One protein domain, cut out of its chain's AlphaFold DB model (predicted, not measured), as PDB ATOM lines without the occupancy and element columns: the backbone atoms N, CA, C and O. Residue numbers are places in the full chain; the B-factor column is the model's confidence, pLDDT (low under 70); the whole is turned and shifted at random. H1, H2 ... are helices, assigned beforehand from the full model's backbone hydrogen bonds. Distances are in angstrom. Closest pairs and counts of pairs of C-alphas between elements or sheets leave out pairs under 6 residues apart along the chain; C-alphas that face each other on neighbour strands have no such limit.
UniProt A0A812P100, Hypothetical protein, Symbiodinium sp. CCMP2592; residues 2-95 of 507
ATOM      1  N   ALA A   2     -10.020  85.692 196.189       61.56
ATOM      2  CA  ALA A   2     -10.955  85.878 197.296       61.56
ATOM      3  C   ALA A   2     -10.367  85.242 198.564       61.56
ATOM      4  O   ALA A   2      -9.824  84.140 198.497       61.56
ATOM      5  N   ASN A   3     -10.424  85.958 199.686       79.94
ATOM      6  CA  ASN A   3      -9.936  85.481 200.973       79.94
ATOM      7  C   ASN A   3     -10.944  84.441 201.481       79.94
ATOM      8  O   ASN A   3     -11.957  84.787 202.083       79.94
ATOM      9  N   VAL A   4     -10.753  83.179 201.096       79.88
ATOM     10  CA  VAL A   4     -11.651  82.096 201.504       79.88
ATOM     11  C   VAL A   4     -11.400  81.821 202.980       79.88
ATOM     12  O   VAL A   4     -10.259  81.585 203.377       79.88
ATOM     13  N   ASP A   5     -12.465  81.866 203.777       81.62
ATOM     14  CA  ASP A   5     -12.405  81.636 205.218       81.62
ATOM     15  C   ASP A   5     -11.710  80.288 205.513       81.62
ATOM     16  O   ASP A   5     -12.146  79.248 205.000       81.62
ATOM     17  N   PRO A   6     -10.626  80.265 206.312       76.25
ATOM     18  CA  PRO A   6      -9.937  79.030 206.679       76.25
ATOM     19  C   PRO A   6     -10.866  77.999 207.338       76.25
ATOM     20  O   PRO A   6     -10.606  76.799 207.211       76.25
ATOM     21  N   VAL A   7     -11.965  78.424 207.977       74.56
ATOM     22  CA  VAL A   7     -13.002  77.514 208.489       74.56
ATOM     23  C   VAL A   7     -13.675  76.759 207.349       74.56
ATOM     24  O   VAL A   7     -13.810  75.540 207.426       74.56
ATOM     25  N   LEU A   8     -14.045  77.447 206.268       78.00
ATOM     26  CA  LEU A   8     -14.688  76.824 205.108       78.00
ATOM     27  C   LEU A   8     -13.744  75.848 204.399       78.00
ATOM     28  O   LEU A   8     -14.180  74.782 203.967       78.00
ATOM     29  N   ILE A   9     -12.445  76.157 204.344       84.50
ATOM     30  CA  ILE A   9     -11.424  75.241 203.810       84.50
ATOM     31  C   ILE A   9     -11.283  74.004 204.713       84.50
ATOM     32  O   ILE A   9     -11.228  72.869 204.226       84.50
ATOM     33  N   ALA A  10     -11.251  74.197 206.033       79.88
ATOM     34  CA  ALA A  10     -11.184  73.103 207.001       79.88
ATOM     35  C   ALA A  10     -12.443  72.220 206.966       79.88
ATOM     36  O   ALA A  10     -12.352  71.003 207.112       79.88
ATOM     37  N   TRP A  11     -13.615  72.814 206.740       82.31
ATOM     38  CA  TRP A  11     -14.870  72.081 206.614       82.31
ATOM     39  C   TRP A  11     -14.968  71.329 205.287       82.31
ATOM     40  O   TRP A  11     -15.312  70.150 205.292       82.31
ATOM     41  N   GLY A  12     -14.588  71.959 204.173       82.69
ATOM     42  CA  GLY A  12     -14.589  71.327 202.850       82.69
ATOM     43  C   GLY A  12     -13.580  70.184 202.704       82.69
ATOM     44  O   GLY A  12     -13.769  69.303 201.871       82.69
ATOM     45  N   SER A  13     -12.529  70.161 203.529       85.50
ATOM     46  CA  SER A  13     -11.548  69.065 203.573       85.50
ATOM     47  C   SER A  13     -11.919  67.933 204.538       85.50
ATOM     48  O   SER A  13     -11.243  66.904 204.560       85.50
ATOM     49  N   SER A  14     -12.986  68.082 205.328       83.44
ATOM     50  CA  SER A  14     -13.430  67.048 206.260       83.44
ATOM     51  C   SER A  14     -14.420  66.097 205.592       83.44
ATOM     52  O   SER A  14     -15.572  66.445 205.329       83.44
ATOM     53  N   GLU A  15     -13.981  64.858 205.375       85.31
ATOM     54  CA  GLU A  15     -14.809  63.788 204.811       85.31
ATOM     55  C   GLU A  15     -16.073  63.543 205.649       85.31
ATOM     56  O   GLU A  15     -17.153  63.356 205.105       85.31
ATOM     57  N   GLU A  16     -15.976  63.648 206.976       79.69
ATOM     58  CA  GLU A  16     -17.113  63.459 207.882       79.69
ATOM     59  C   GLU A  16     -18.190  64.543 207.700       79.69
ATOM     60  O   GLU A  16     -19.386  64.244 207.698       79.69
ATOM     61  N   ILE A  17     -17.774  65.797 207.493       78.94
ATOM     62  CA  ILE A  17     -18.682  66.926 207.243       78.94
ATOM     63  C   ILE A  17     -19.358  66.756 205.883       78.94
ATOM     64  O   ILE A  17     -20.577  66.895 205.779       78.94
ATOM     65  N   MET A  18     -18.587  66.394 204.856       83.06
ATOM     66  CA  MET A  18     -19.108  66.157 203.510       83.06
ATOM     67  C   MET A  18     -20.076  64.968 203.469       83.06
ATOM     68  O   MET A  18     -21.116  65.052 202.817       83.06
ATOM     69  N   VAL A  19     -19.800  63.898 204.221       85.06
ATOM     70  CA  VAL A  19     -20.714  62.756 204.369       85.06
ATOM     71  C   VAL A  19     -22.019  63.195 205.037       85.06
ATOM     72  O   VAL A  19     -23.086  62.896 204.501       85.06
ATOM     73  N   ARG A  20     -21.964  63.975 206.129       78.69
ATOM     74  CA  ARG A  20     -23.167  64.507 206.804       78.69
ATOM     75  C   ARG A  20     -23.987  65.445 205.913       78.69
ATOM     76  O   ARG A  20     -25.212  65.363 205.924       78.69
ATOM     77  N   LEU A  21     -23.327  66.291 205.119       80.75
ATOM     78  CA  LEU A  21     -23.973  67.155 204.122       80.75
ATOM     79  C   LEU A  21     -24.622  66.350 202.985       80.75
ATOM     80  O   LEU A  21     -25.682  66.725 202.491       80.75
ATOM     81  N   SER A  22     -23.998  65.242 202.572       84.06
ATOM     82  CA  SER A  22     -24.495  64.390 201.484       84.06
ATOM     83  C   SER A  22     -25.711  63.545 201.883       84.06
ATOM     84  O   SER A  22     -26.554  63.219 201.042       84.06
ATOM     85  N   THR A  23     -25.846  63.215 203.172       86.50
ATOM     86  CA  THR A  23     -27.025  62.533 203.708       86.50
ATOM     87  C   THR A  23     -28.193  63.517 203.800       86.50
ATOM     88  O   THR A  23     -28.329  64.269 204.763       86.50
ATOM     89  N   LYS A  24     -29.010  63.528 202.737       55.94
ATOM     90  CA  LYS A  24     -30.193  64.380 202.517       55.94
ATOM     91  C   LYS A  24     -30.999  64.624 203.806       55.94
ATOM     92  O   LYS A  24     -31.685  63.726 204.283       55.94
ATOM     93  N   GLY A  25     -30.927  65.849 204.330       63.06
ATOM     94  CA  GLY A  25     -31.738  66.342 205.455       63.06
ATOM     95  C   GLY A  25     -30.944  66.821 206.677       63.06
ATOM     96  O   GLY A  25     -31.500  67.507 207.533       63.06
ATOM     97  N   GLY A  26     -29.649  66.510 206.767       55.22
ATOM     98  CA  GLY A  26     -28.814  66.908 207.897       55.22
ATOM     99  C   GLY A  26     -28.351  68.357 207.797       55.22
ATOM    100  O   GLY A  26     -27.283  68.631 207.256       55.22
ATOM    101  N   SER A  27     -29.112  69.299 208.357       59.09
ATOM    102  CA  SER A  27     -28.519  70.589 208.707       59.09
ATOM    103  C   SER A  27     -27.343  70.314 209.658       59.09
ATOM    104  O   SER A  27     -27.511  69.676 210.699       59.09
ATOM    105  N   VAL A  28     -26.141  70.747 209.270       63.38
ATOM    106  CA  VAL A  28     -24.876  70.434 209.966       63.38
ATOM    107  C   VAL A  28     -24.873  70.958 211.409       63.38
ATOM    108  O   VAL A  28     -24.178  70.421 212.268       63.38
ATOM    109  N   LEU A  29     -25.714  71.954 211.696       61.56
ATOM    110  CA  LEU A  29     -26.010  72.458 213.029       61.56
ATOM    111  C   LEU A  29     -27.515  72.748 213.124       61.56
ATOM    112  O   LEU A  29     -27.935  73.895 213.000       61.56
ATOM    113  N   VAL A  30     -28.351  71.725 213.346       57.41
ATOM    114  CA  VAL A  30     -29.741  71.992 213.762       57.41
ATOM    115  C   VAL A  30     -29.689  72.441 215.226       57.41
ATOM    116  O   VAL A  30     -29.750  71.622 216.139       57.41
ATOM    117  N   LEU A  31     -29.549  73.745 215.467       60.12
ATOM    118  CA  LEU A  31     -29.727  74.349 216.791       60.12
ATOM    119  C   LEU A  31     -31.223  74.571 217.058       60.12
ATOM    120  O   LEU A  31     -31.661  75.692 217.284       60.12
ATOM    121  N   SER A  32     -32.043  73.520 216.998       60.38
ATOM    122  CA  SER A  32     -33.475  73.630 217.329       60.38
ATOM    123  C   SER A  32     -33.759  73.498 218.832       60.38
ATOM    124  O   SER A  32     -34.909  73.346 219.235       60.38
ATOM    125  N   GLY A  33     -32.732  73.569 219.685       76.56
ATOM    126  CA  GLY A  33     -32.870  73.450 221.134       76.56
ATOM    127  C   GLY A  33     -31.617  73.875 221.905       76.56
ATOM    128  O   GLY A  33     -30.613  74.255 221.293       76.56
ATOM    129  N   PRO A  34     -31.659  73.824 223.250       76.31
ATOM    130  CA  PRO A  34     -30.504  74.121 224.088       76.31
ATOM    131  C   PRO A  34     -29.331  73.199 223.734       76.31
ATOM    132  O   PRO A  34     -29.502  72.005 223.483       76.31
ATOM    133  N   LEU A  35     -28.129  73.776 223.703       76.25
ATOM    134  CA  LEU A  35     -26.884  73.071 223.401       76.25
ATOM    135  C   LEU A  35     -26.613  71.994 224.458       76.25
ATOM    136  O   LEU A  35     -26.033  72.250 225.510       76.25
ATOM    137  N   ASN A  36     -27.026  70.766 224.160       84.81
ATOM    138  CA  ASN A  36     -26.702  69.611 224.983       84.81
ATOM    139  C   ASN A  36     -25.236  69.216 224.783       84.81
ATOM    140  O   ASN A  36     -24.698  69.277 223.674       84.81
ATOM    141  N   ARG A  37     -24.594  68.748 225.858       80.69
ATOM    142  CA  ARG A  37     -23.195  68.292 225.838       80.69
ATOM    143  C   ARG A  37     -22.940  67.257 224.740       80.69
ATOM    144  O   ARG A  37     -21.923  67.339 224.059       80.69
ATOM    145  N   ASP A  38     -23.877  66.339 224.529       79.00
ATOM    146  CA  ASP A  38     -23.755  65.296 223.508       79.00
ATOM    147  C   ASP A  38     -23.781  65.869 222.088       79.00
ATOM    148  O   ASP A  38     -23.036  65.404 221.230       79.00
ATOM    149  N   ALA A  39     -24.550  66.937 221.852       78.31
ATOM    150  CA  ALA A  39     -24.555  67.648 220.575       78.31
ATOM    151  C   ALA A  39     -23.228  68.386 220.333       78.31
ATOM    152  O   ALA A  39     -22.725  68.400 219.211       78.31
ATOM    153  N   VAL A  40     -22.616  68.952 221.379       79.50
ATOM    154  CA  VAL A  40     -21.281  69.570 221.286       79.50
ATOM    155  C   VAL A  40     -20.214  68.519 220.978       79.50
ATOM    156  O   VAL A  40     -19.367  68.738 220.117       79.50
ATOM    157  N   VAL A  41     -20.270  67.357 221.638       80.50
ATOM    158  CA  VAL A  41     -19.322  66.256 221.409       80.50
ATOM    159  C   VAL A  41     -19.496  65.661 220.007       80.50
ATOM    160  O   VAL A  41     -18.504  65.485 219.300       80.50
ATOM    161  N   ALA A  42     -20.735  65.425 219.565       77.69
ATOM    162  CA  ALA A  42     -21.041  64.909 218.228       77.69
ATOM    163  C   ALA A  42     -20.625  65.868 217.097       77.69
ATOM    164  O   ALA A  42     -20.353  65.428 215.976       77.69
ATOM    165  N   ASN A  43     -20.544  67.167 217.396       79.31
ATOM    166  CA  ASN A  43     -20.089  68.211 216.478       79.31
ATOM    167  C   ASN A  43     -18.659  68.687 216.768       79.31
ATOM    168  O   ASN A  43     -18.234  69.711 216.237       79.31
ATOM    169  N   GLY A  44     -17.880  67.959 217.573       80.81
ATOM    170  CA  GLY A  44     -16.523  68.367 217.950       80.81
ATOM    171  C   GLY A  44     -15.576  68.554 216.756       80.81
ATOM    172  O   GLY A  44     -14.699  69.414 216.798       80.81
ATOM    173  N   CYS A  45     -15.775  67.808 215.666       75.88
ATOM    174  CA  CYS A  45     -15.017  67.963 214.419       75.88
ATOM    175  C   CYS A  45     -15.338  69.271 213.667       75.88
ATOM    176  O   CYS A  45     -14.445  69.846 213.048       75.88
ATOM    177  N   LEU A  46     -16.568  69.776 213.786       78.50
ATOM    178  CA  LEU A  46     -17.032  71.040 213.202       78.50
ATOM    179  C   LEU A  46     -16.667  72.243 214.072       78.50
ATOM    180  O   LEU A  46     -16.142  73.246 213.585       78.50
ATOM    181  N   LEU A  47     -16.924  72.115 215.376       78.62
ATOM    182  CA  LEU A  47     -16.700  73.158 216.372       78.62
ATOM    183  C   LEU A  47     -15.219  73.314 216.714       78.62
ATOM    184  O   LEU A  47     -14.800  74.407 217.061       78.62
ATOM    185  N   GLY A  48     -14.403  72.265 216.604       80.94
ATOM    186  CA  GLY A  48     -12.986  72.308 216.967       80.94
ATOM    187  C   GLY A  48     -12.185  73.390 216.229       80.94
ATOM    188  O   GLY A  48     -11.516  74.184 216.892       80.94
ATOM    189  N   PRO A  49     -12.224  73.453 214.885       78.75
ATOM    190  CA  PRO A  49     -11.581  74.522 214.118       78.75
ATOM    191  C   PRO A  49     -12.140  75.911 214.449       78.75
ATOM    192  O   PRO A  49     -11.363  76.829 214.699       78.75
ATOM    193  N   LEU A  50     -13.466  76.035 214.555       77.12
ATOM    194  CA  LEU A  50     -14.138  77.301 214.856       77.12
ATOM    195  C   LEU A  50     -13.771  77.819 216.257       77.12
ATOM    196  O   LEU A  50     -13.346  78.956 216.411       77.12
ATOM    197  N   MET A  51     -13.820  76.961 217.277       79.88
ATOM    198  CA  MET A  51     -13.398  77.285 218.643       79.88
ATOM    199  C   MET A  51     -11.900  77.567 218.745       79.88
ATOM    200  O   MET A  51     -11.488  78.319 219.622       79.88
ATOM    201  N   LYS A  52     -11.062  76.979 217.882       81.81
ATOM    202  CA  LYS A  52      -9.641  77.342 217.816       81.81
ATOM    203  C   LYS A  52      -9.460  78.743 217.254       81.81
ATOM    204  O   LYS A  52      -8.666  79.477 217.823       81.81
ATOM    205  N   GLN A  53     -10.184  79.102 216.197       79.88
ATOM    206  CA  GLN A  53     -10.093  80.419 215.571       79.88
ATOM    207  C   GLN A  53     -10.669  81.518 216.469       79.88
ATOM    208  O   GLN A  53      -9.943  82.435 216.850       79.88
ATOM    209  N   VAL A  54     -11.903  81.340 216.947       80.25
ATOM    210  CA  VAL A  54     -12.518  82.234 217.943       80.25
ATOM    211  C   VAL A  54     -11.668  82.264 219.214       80.25
ATOM    212  O   VAL A  54     -11.405  83.316 219.781       80.25
ATOM    213  N   GLY A  55     -11.144  81.116 219.648       83.75
ATOM    214  CA  GLY A  55     -10.252  81.042 220.800       83.75
ATOM    215  C   GLY A  55      -8.931  81.783 220.599       83.75
ATOM    216  O   GLY A  55      -8.388  82.308 221.568       83.75
ATOM    217  N   THR A  56      -8.389  81.842 219.379       78.75
ATOM    218  CA  THR A  56      -7.208  82.660 219.081       78.75
ATOM    219  C   THR A  56      -7.534  84.143 219.068       78.75
ATOM    220  O   THR A  56      -6.784  84.888 219.689       78.75
ATOM    221  N   GLU A  57      -8.656  84.545 218.470       79.75
ATOM    222  CA  GLU A  57      -9.123  85.938 218.433       79.75
ATOM    223  C   GLU A  57      -9.380  86.467 219.848       79.75
ATOM    224  O   GLU A  57      -8.770  87.450 220.270       79.75
ATOM    225  N   VAL A  58     -10.138  85.721 220.654       82.00
ATOM    226  CA  VAL A  58     -10.394  86.056 222.063       82.00
ATOM    227  C   VAL A  58      -9.091  86.126 222.864       82.00
ATOM    228  O   VAL A  58      -8.921  87.002 223.711       82.00
ATOM    229  N   ARG A  59      -8.121  85.234 222.609       77.88
ATOM    230  CA  ARG A  59      -6.803  85.303 223.268       77.88
ATOM    231  C   ARG A  59      -6.008  86.531 222.839       77.88
ATOM    232  O   ARG A  59      -5.331  87.112 223.688       77.88
ATOM    233  N   THR A  60      -6.047  86.906 221.562       82.19
ATOM    234  CA  THR A  60      -5.365  88.106 221.066       82.19
ATOM    235  C   THR A  60      -5.995  89.370 221.633       82.19
ATOM    236  O   THR A  60      -5.270  90.206 222.164       82.19
ATOM    237  N   GLU A  61      -7.323  89.464 221.646       83.56
ATOM    238  CA  GLU A  61      -8.056  90.582 222.242       83.56
ATOM    239  C   GLU A  61      -7.793  90.690 223.746       83.56
ATOM    240  O   GLU A  61      -7.435  91.757 224.241       83.56
ATOM    241  N   ALA A  62      -7.854  89.573 224.479       83.19
ATOM    242  CA  ALA A  62      -7.529  89.546 225.904       83.19
ATOM    243  C   ALA A  62      -6.078  89.980 226.176       83.19
ATOM    244  O   ALA A  62      -5.795  90.642 227.179       83.19
ATOM    245  N   TRP A  63      -5.140  89.629 225.292       89.94
ATOM    246  CA  TRP A  63      -3.750  90.068 225.402       89.94
ATOM    247  C   TRP A  63      -3.596  91.572 225.138       89.94
ATOM    248  O   TRP A  63      -2.900  92.244 225.904       89.94
ATOM    249  N   ILE A  64      -4.277  92.107 224.118       86.06
ATOM    250  CA  ILE A  64      -4.319  93.545 223.814       86.06
ATOM    251  C   ILE A  64      -4.902  94.311 225.004       86.06
ATOM    252  O   ILE A  64      -4.264  95.238 225.503       86.06
ATOM    253  N   LEU A  65      -6.043  93.871 225.540       85.75
ATOM    254  CA  LEU A  65      -6.663  94.460 226.729       85.75
ATOM    255  C   LEU A  65      -5.712  94.448 227.927       85.75
ATOM    256  O   LEU A  65      -5.498  95.480 228.561       85.75
ATOM    257  N   LYS A  66      -5.052  93.317 228.207       88.31
ATOM    258  CA  LYS A  66      -4.055  93.229 229.284       88.31
ATOM    259  C   LYS A  66      -2.896  94.211 229.082       88.31
ATOM    260  O   LYS A  66      -2.386  94.776 230.053       88.31
ATOM    261  N   ARG A  67      -2.462  94.419 227.835       90.12
ATOM    262  CA  ARG A  67      -1.401  95.375 227.502       90.12
ATOM    263  C   ARG A  67      -1.862  96.816 227.709       90.12
ATOM    264  O   ARG A  67      -1.121  97.576 228.331       90.12
ATOM    265  N   LEU A  68      -3.069  97.159 227.263       84.88
ATOM    266  CA  LEU A  68      -3.678  98.476 227.455       84.88
ATOM    267  C   LEU A  68      -3.841  98.807 228.938       84.88
ATOM    268  O   LEU A  68      -3.373  99.855 229.374       84.88
ATOM    269  N   VAL A  69      -4.376  97.877 229.736       87.75
ATOM    270  CA  VAL A  69      -4.482  98.033 231.196       87.75
ATOM    271  C   VAL A  69      -3.106  98.269 231.813       87.75
ATOM    272  O   VAL A  69      -2.939  99.174 232.622       87.75
ATOM    273  N   SER A  70      -2.078  97.522 231.396       89.94
ATOM    274  CA  SER A  70      -0.720  97.719 231.914       89.94
ATOM    275  C   SER A  70      -0.135  99.093 231.570       89.94
ATOM    276  O   SER A  70       0.538  99.689 232.415       89.94
ATOM    277  N   ILE A  71      -0.371  99.599 230.355       83.88
ATOM    278  CA  ILE A  71       0.055 100.942 229.936       83.88
ATOM    279  C   ILE A  71      -0.693 101.996 230.752       83.88
ATOM    280  O   ILE A  71      -0.059 102.888 231.314       83.88
ATOM    281  N   PHE A  72      -2.009 101.842 230.891       83.06
ATOM    282  CA  PHE A  72      -2.855 102.753 231.651       83.06
ATOM    283  C   PHE A  72      -2.454 102.804 233.127       83.06
ATOM    284  O   PHE A  72      -2.205 103.882 233.650       83.06
ATOM    285  N   SER A  73      -2.254 101.658 233.787       83.94
ATOM    286  CA  SER A  73      -1.787 101.621 235.179       83.94
ATOM    287  C   SER A  73      -0.407 102.261 235.355       83.94
ATOM    288  O   SER A  73      -0.135 102.864 236.389       83.94
ATOM    289  N   ARG A  74       0.490 102.143 234.366       85.06
ATOM    290  CA  ARG A  74       1.799 102.818 234.405       85.06
ATOM    291  C   ARG A  74       1.672 104.327 234.222       85.06
ATOM    292  O   ARG A  74       2.422 105.055 234.865       85.06
ATOM    293  N   ALA A  75       0.760 104.776 233.362       78.88
ATOM    294  CA  ALA A  75       0.464 106.188 233.163       78.88
ATOM    295  C   ALA A  75      -0.223 106.800 234.393       78.88
ATOM    296  O   ALA A  75       0.154 107.885 234.807       78.88
ATOM    297  N   ALA A  76      -1.150 106.080 235.027       77.94
ATOM    298  CA  ALA A  76      -1.872 106.542 236.210       77.94
ATOM    299  C   ALA A  76      -0.994 106.611 237.473       77.94
ATOM    300  O   ALA A  76      -1.153 107.511 238.284       77.94
ATOM    301  N   LYS A  77      -0.026 105.695 237.640       83.19
ATOM    302  CA  LYS A  77       0.925 105.727 238.777       83.19
ATOM    303  C   LYS A  77       1.924 106.879 238.718       83.19
ATOM    304  O   LYS A  77       2.646 107.128 239.678       83.19
ATOM    305  N   ARG A  78       2.050 107.515 237.561       80.19
ATOM    306  CA  ARG A  78       2.959 108.626 237.365       80.19
ATOM    307  C   ARG A  78       2.240 109.894 237.840       80.19
ATOM    308  O   ARG A  78       1.208 110.218 237.271       80.19
ATOM    309  N   PRO A  79       2.776 110.646 238.820       70.25
ATOM    310  CA  PRO A  79       2.121 111.843 239.368       70.25
ATOM    311  C   PRO A  79       2.070 113.028 238.382       70.25
ATOM    312  O   PRO A  79       1.765 114.148 238.772       70.25
ATOM    313  N   HIS A  80       2.409 112.811 237.109       72.88
ATOM    314  CA  HIS A  80       2.395 113.837 236.078       72.88
ATOM    315  C   HIS A  80       1.150 113.706 235.210       72.88
ATOM    316  O   HIS A  80       0.882 112.651 234.635       72.88
ATOM    317  N   THR A  81       0.437 114.820 235.061       78.94
ATOM    318  CA  THR A  81      -0.675 114.979 234.127       78.94
ATOM    319  C   THR A  81      -0.214 114.542 232.733       78.94
ATOM    320  O   THR A  81       0.797 115.060 232.239       78.94
ATOM    321  N   PRO A  82      -0.897 113.583 232.076       83.00
ATOM    322  CA  PRO A  82      -0.464 113.086 230.780       83.00
ATOM    323  C   PRO A  82      -0.331 114.253 229.795       83.00
ATOM    324  O   PRO A  82      -1.236 115.073 229.647       83.00
ATOM    325  N   ARG A  83       0.834 114.366 229.148       83.50
ATOM    326  CA  ARG A  83       1.144 115.484 228.238       83.50
ATOM    327  C   ARG A  83       0.335 115.412 226.941       83.50
ATOM    328  O   ARG A  83       0.060 116.438 226.335       83.50
ATOM    329  N   ASN A  84      -0.045 114.203 226.537       84.94
ATOM    330  CA  ASN A  84      -0.809 113.958 225.323       84.94
ATOM    331  C   ASN A  84      -2.318 114.183 225.578       84.94
ATOM    332  O   ASN A  84      -2.860 113.562 226.500       84.94
ATOM    333  N   PRO A  85      -3.003 115.024 224.779       85.19
ATOM    334  CA  PRO A  85      -4.410 115.373 224.988       85.19
ATOM    335  C   PRO A  85      -5.355 114.169 224.901       85.19
ATOM    336  O   PRO A  85      -6.274 114.076 225.707       85.19
ATOM    337  N   ARG A  86      -5.083 113.182 224.034       85.94
ATOM    338  CA  ARG A  86      -5.933 111.980 223.923       85.94
ATOM    339  C   ARG A  86      -5.943 111.147 225.199       85.94
ATOM    340  O   ARG A  86      -6.971 110.613 225.593       85.94
ATOM    341  N   PHE A  87      -4.803 111.053 225.883       83.06
ATOM    342  CA  PHE A  87      -4.765 110.391 227.186       83.06
ATOM    343  C   PHE A  87      -5.536 111.191 228.238       83.06
ATOM    344  O   PHE A  87      -6.137 110.580 229.111       83.06
ATOM    345  N   ARG A  88      -5.587 112.527 228.145       87.31
ATOM    346  CA  ARG A  88      -6.426 113.327 229.049       87.31
ATOM    347  C   ARG A  88      -7.907 113.035 228.844       87.31
ATOM    348  O   ARG A  88      -8.598 112.789 229.823       87.31
ATOM    349  N   GLU A  89      -8.361 112.977 227.594       90.38
ATOM    350  CA  GLU A  89      -9.741 112.603 227.251       90.38
ATOM    351  C   GLU A  89     -10.108 111.217 227.791       90.38
ATOM    352  O   GLU A  89     -11.164 111.062 228.395       90.38
ATOM    353  N   ILE A  90      -9.218 110.225 227.651       86.94
ATOM    354  CA  ILE A  90      -9.446 108.870 228.181       86.94
ATOM    355  C   ILE A  90      -9.535 108.878 229.713       86.94
ATOM    356  O   ILE A  90     -10.381 108.187 230.272       86.94
ATOM    357  N   PHE A  91      -8.684 109.643 230.402       85.75
ATOM    358  CA  PHE A  91      -8.724 109.745 231.865       85.75
ATOM    359  C   PHE A  91     -10.013 110.427 232.345       85.75
ATOM    360  O   PHE A  91     -10.652 109.917 233.261       85.75
ATOM    361  N   VAL A  92     -10.442 111.501 231.671       89.38
ATOM    362  CA  VAL A  92     -11.720 112.182 231.942       89.38
ATOM    363  C   VAL A  92     -12.906 111.251 231.679       89.38
ATOM    364  O   VAL A  92     -13.787 111.131 232.524       89.38
ATOM    365  N   ALA A  93     -12.910 110.530 230.554       89.00
ATOM    366  CA  ALA A  93     -13.949 109.549 230.235       89.00
ATOM    367  C   ALA A  93     -13.975 108.374 231.228       89.00
ATOM    368  O   ALA A  93     -15.036 107.811 231.491       89.00
ATOM    369  N   ALA A  94     -12.823 108.020 231.803       83.06
ATOM    370  CA  ALA A  94     -12.704 107.022 232.863       83.06
ATOM    371  C   ALA A  94     -13.087 107.555 234.259       83.06
ATOM    372  O   ALA A  94     -12.998 106.801 235.226       83.06
ATOM    373  N   GLY A  95     -13.490 108.826 234.385       87.12
ATOM    374  CA  GLY A  95     -13.843 109.450 235.663       87.12
ATOM    375  C   GLY A  95     -12.647 109.713 236.581       87.12
ATOM    376  O   GLY A  95     -12.830 109.925 237.775       87.12
TER     377      GLY A  95
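AT A GLANCE: This is residues 2 to 95 of the 507 residues of the protein "Hypothetical protein" of Symbiodinium sp. CCMP2592 (UniProt A0A812P100). One long helix, H4, makes the long axis, with short helices H1, H2 and H3 at its first end and H5 folded back near its last. The 94 printed residues, all helix in class, are extended, with radius of gyration of the C-alphas 22.5 A, spanning 67 by 35 by 17 A.

HOW THE PARTS SIT: Start at H1, residues 6 to 12, which touches H4, residues 44 to 76, at residues 46 to 50 alone; the closest C-alphas, of Val 7 and Leu 50, are 6.5 A apart. H2, residues 15 to 22, only just touches H1, only at the corner, with 3 pairs of C-alphas within 8 A. H3, residues 37 to 42, is close to H4 but not clearly touching: the closest C-alphas, of Val 40 and Leu 47, are 7.6 A apart. H5, residues 85 to 93, is near H4. In H4, 27 of 29 O i to N i+4 pairs are within hydrogen-bond range.

IN THESE COORDINATES: Find C-alpha 44 at (-16.523, 68.367, 217.950); H4 runs 44.8 A from there, with a kink of 27 degrees near residue 51. H5 ends at C-alpha 93, (-13.949, 109.549, 230.235).

THE WHOLE: The printed part has no cut. H2 to H3 is a long link; pLDDT is under 70 at residues 2 and 24 to 32.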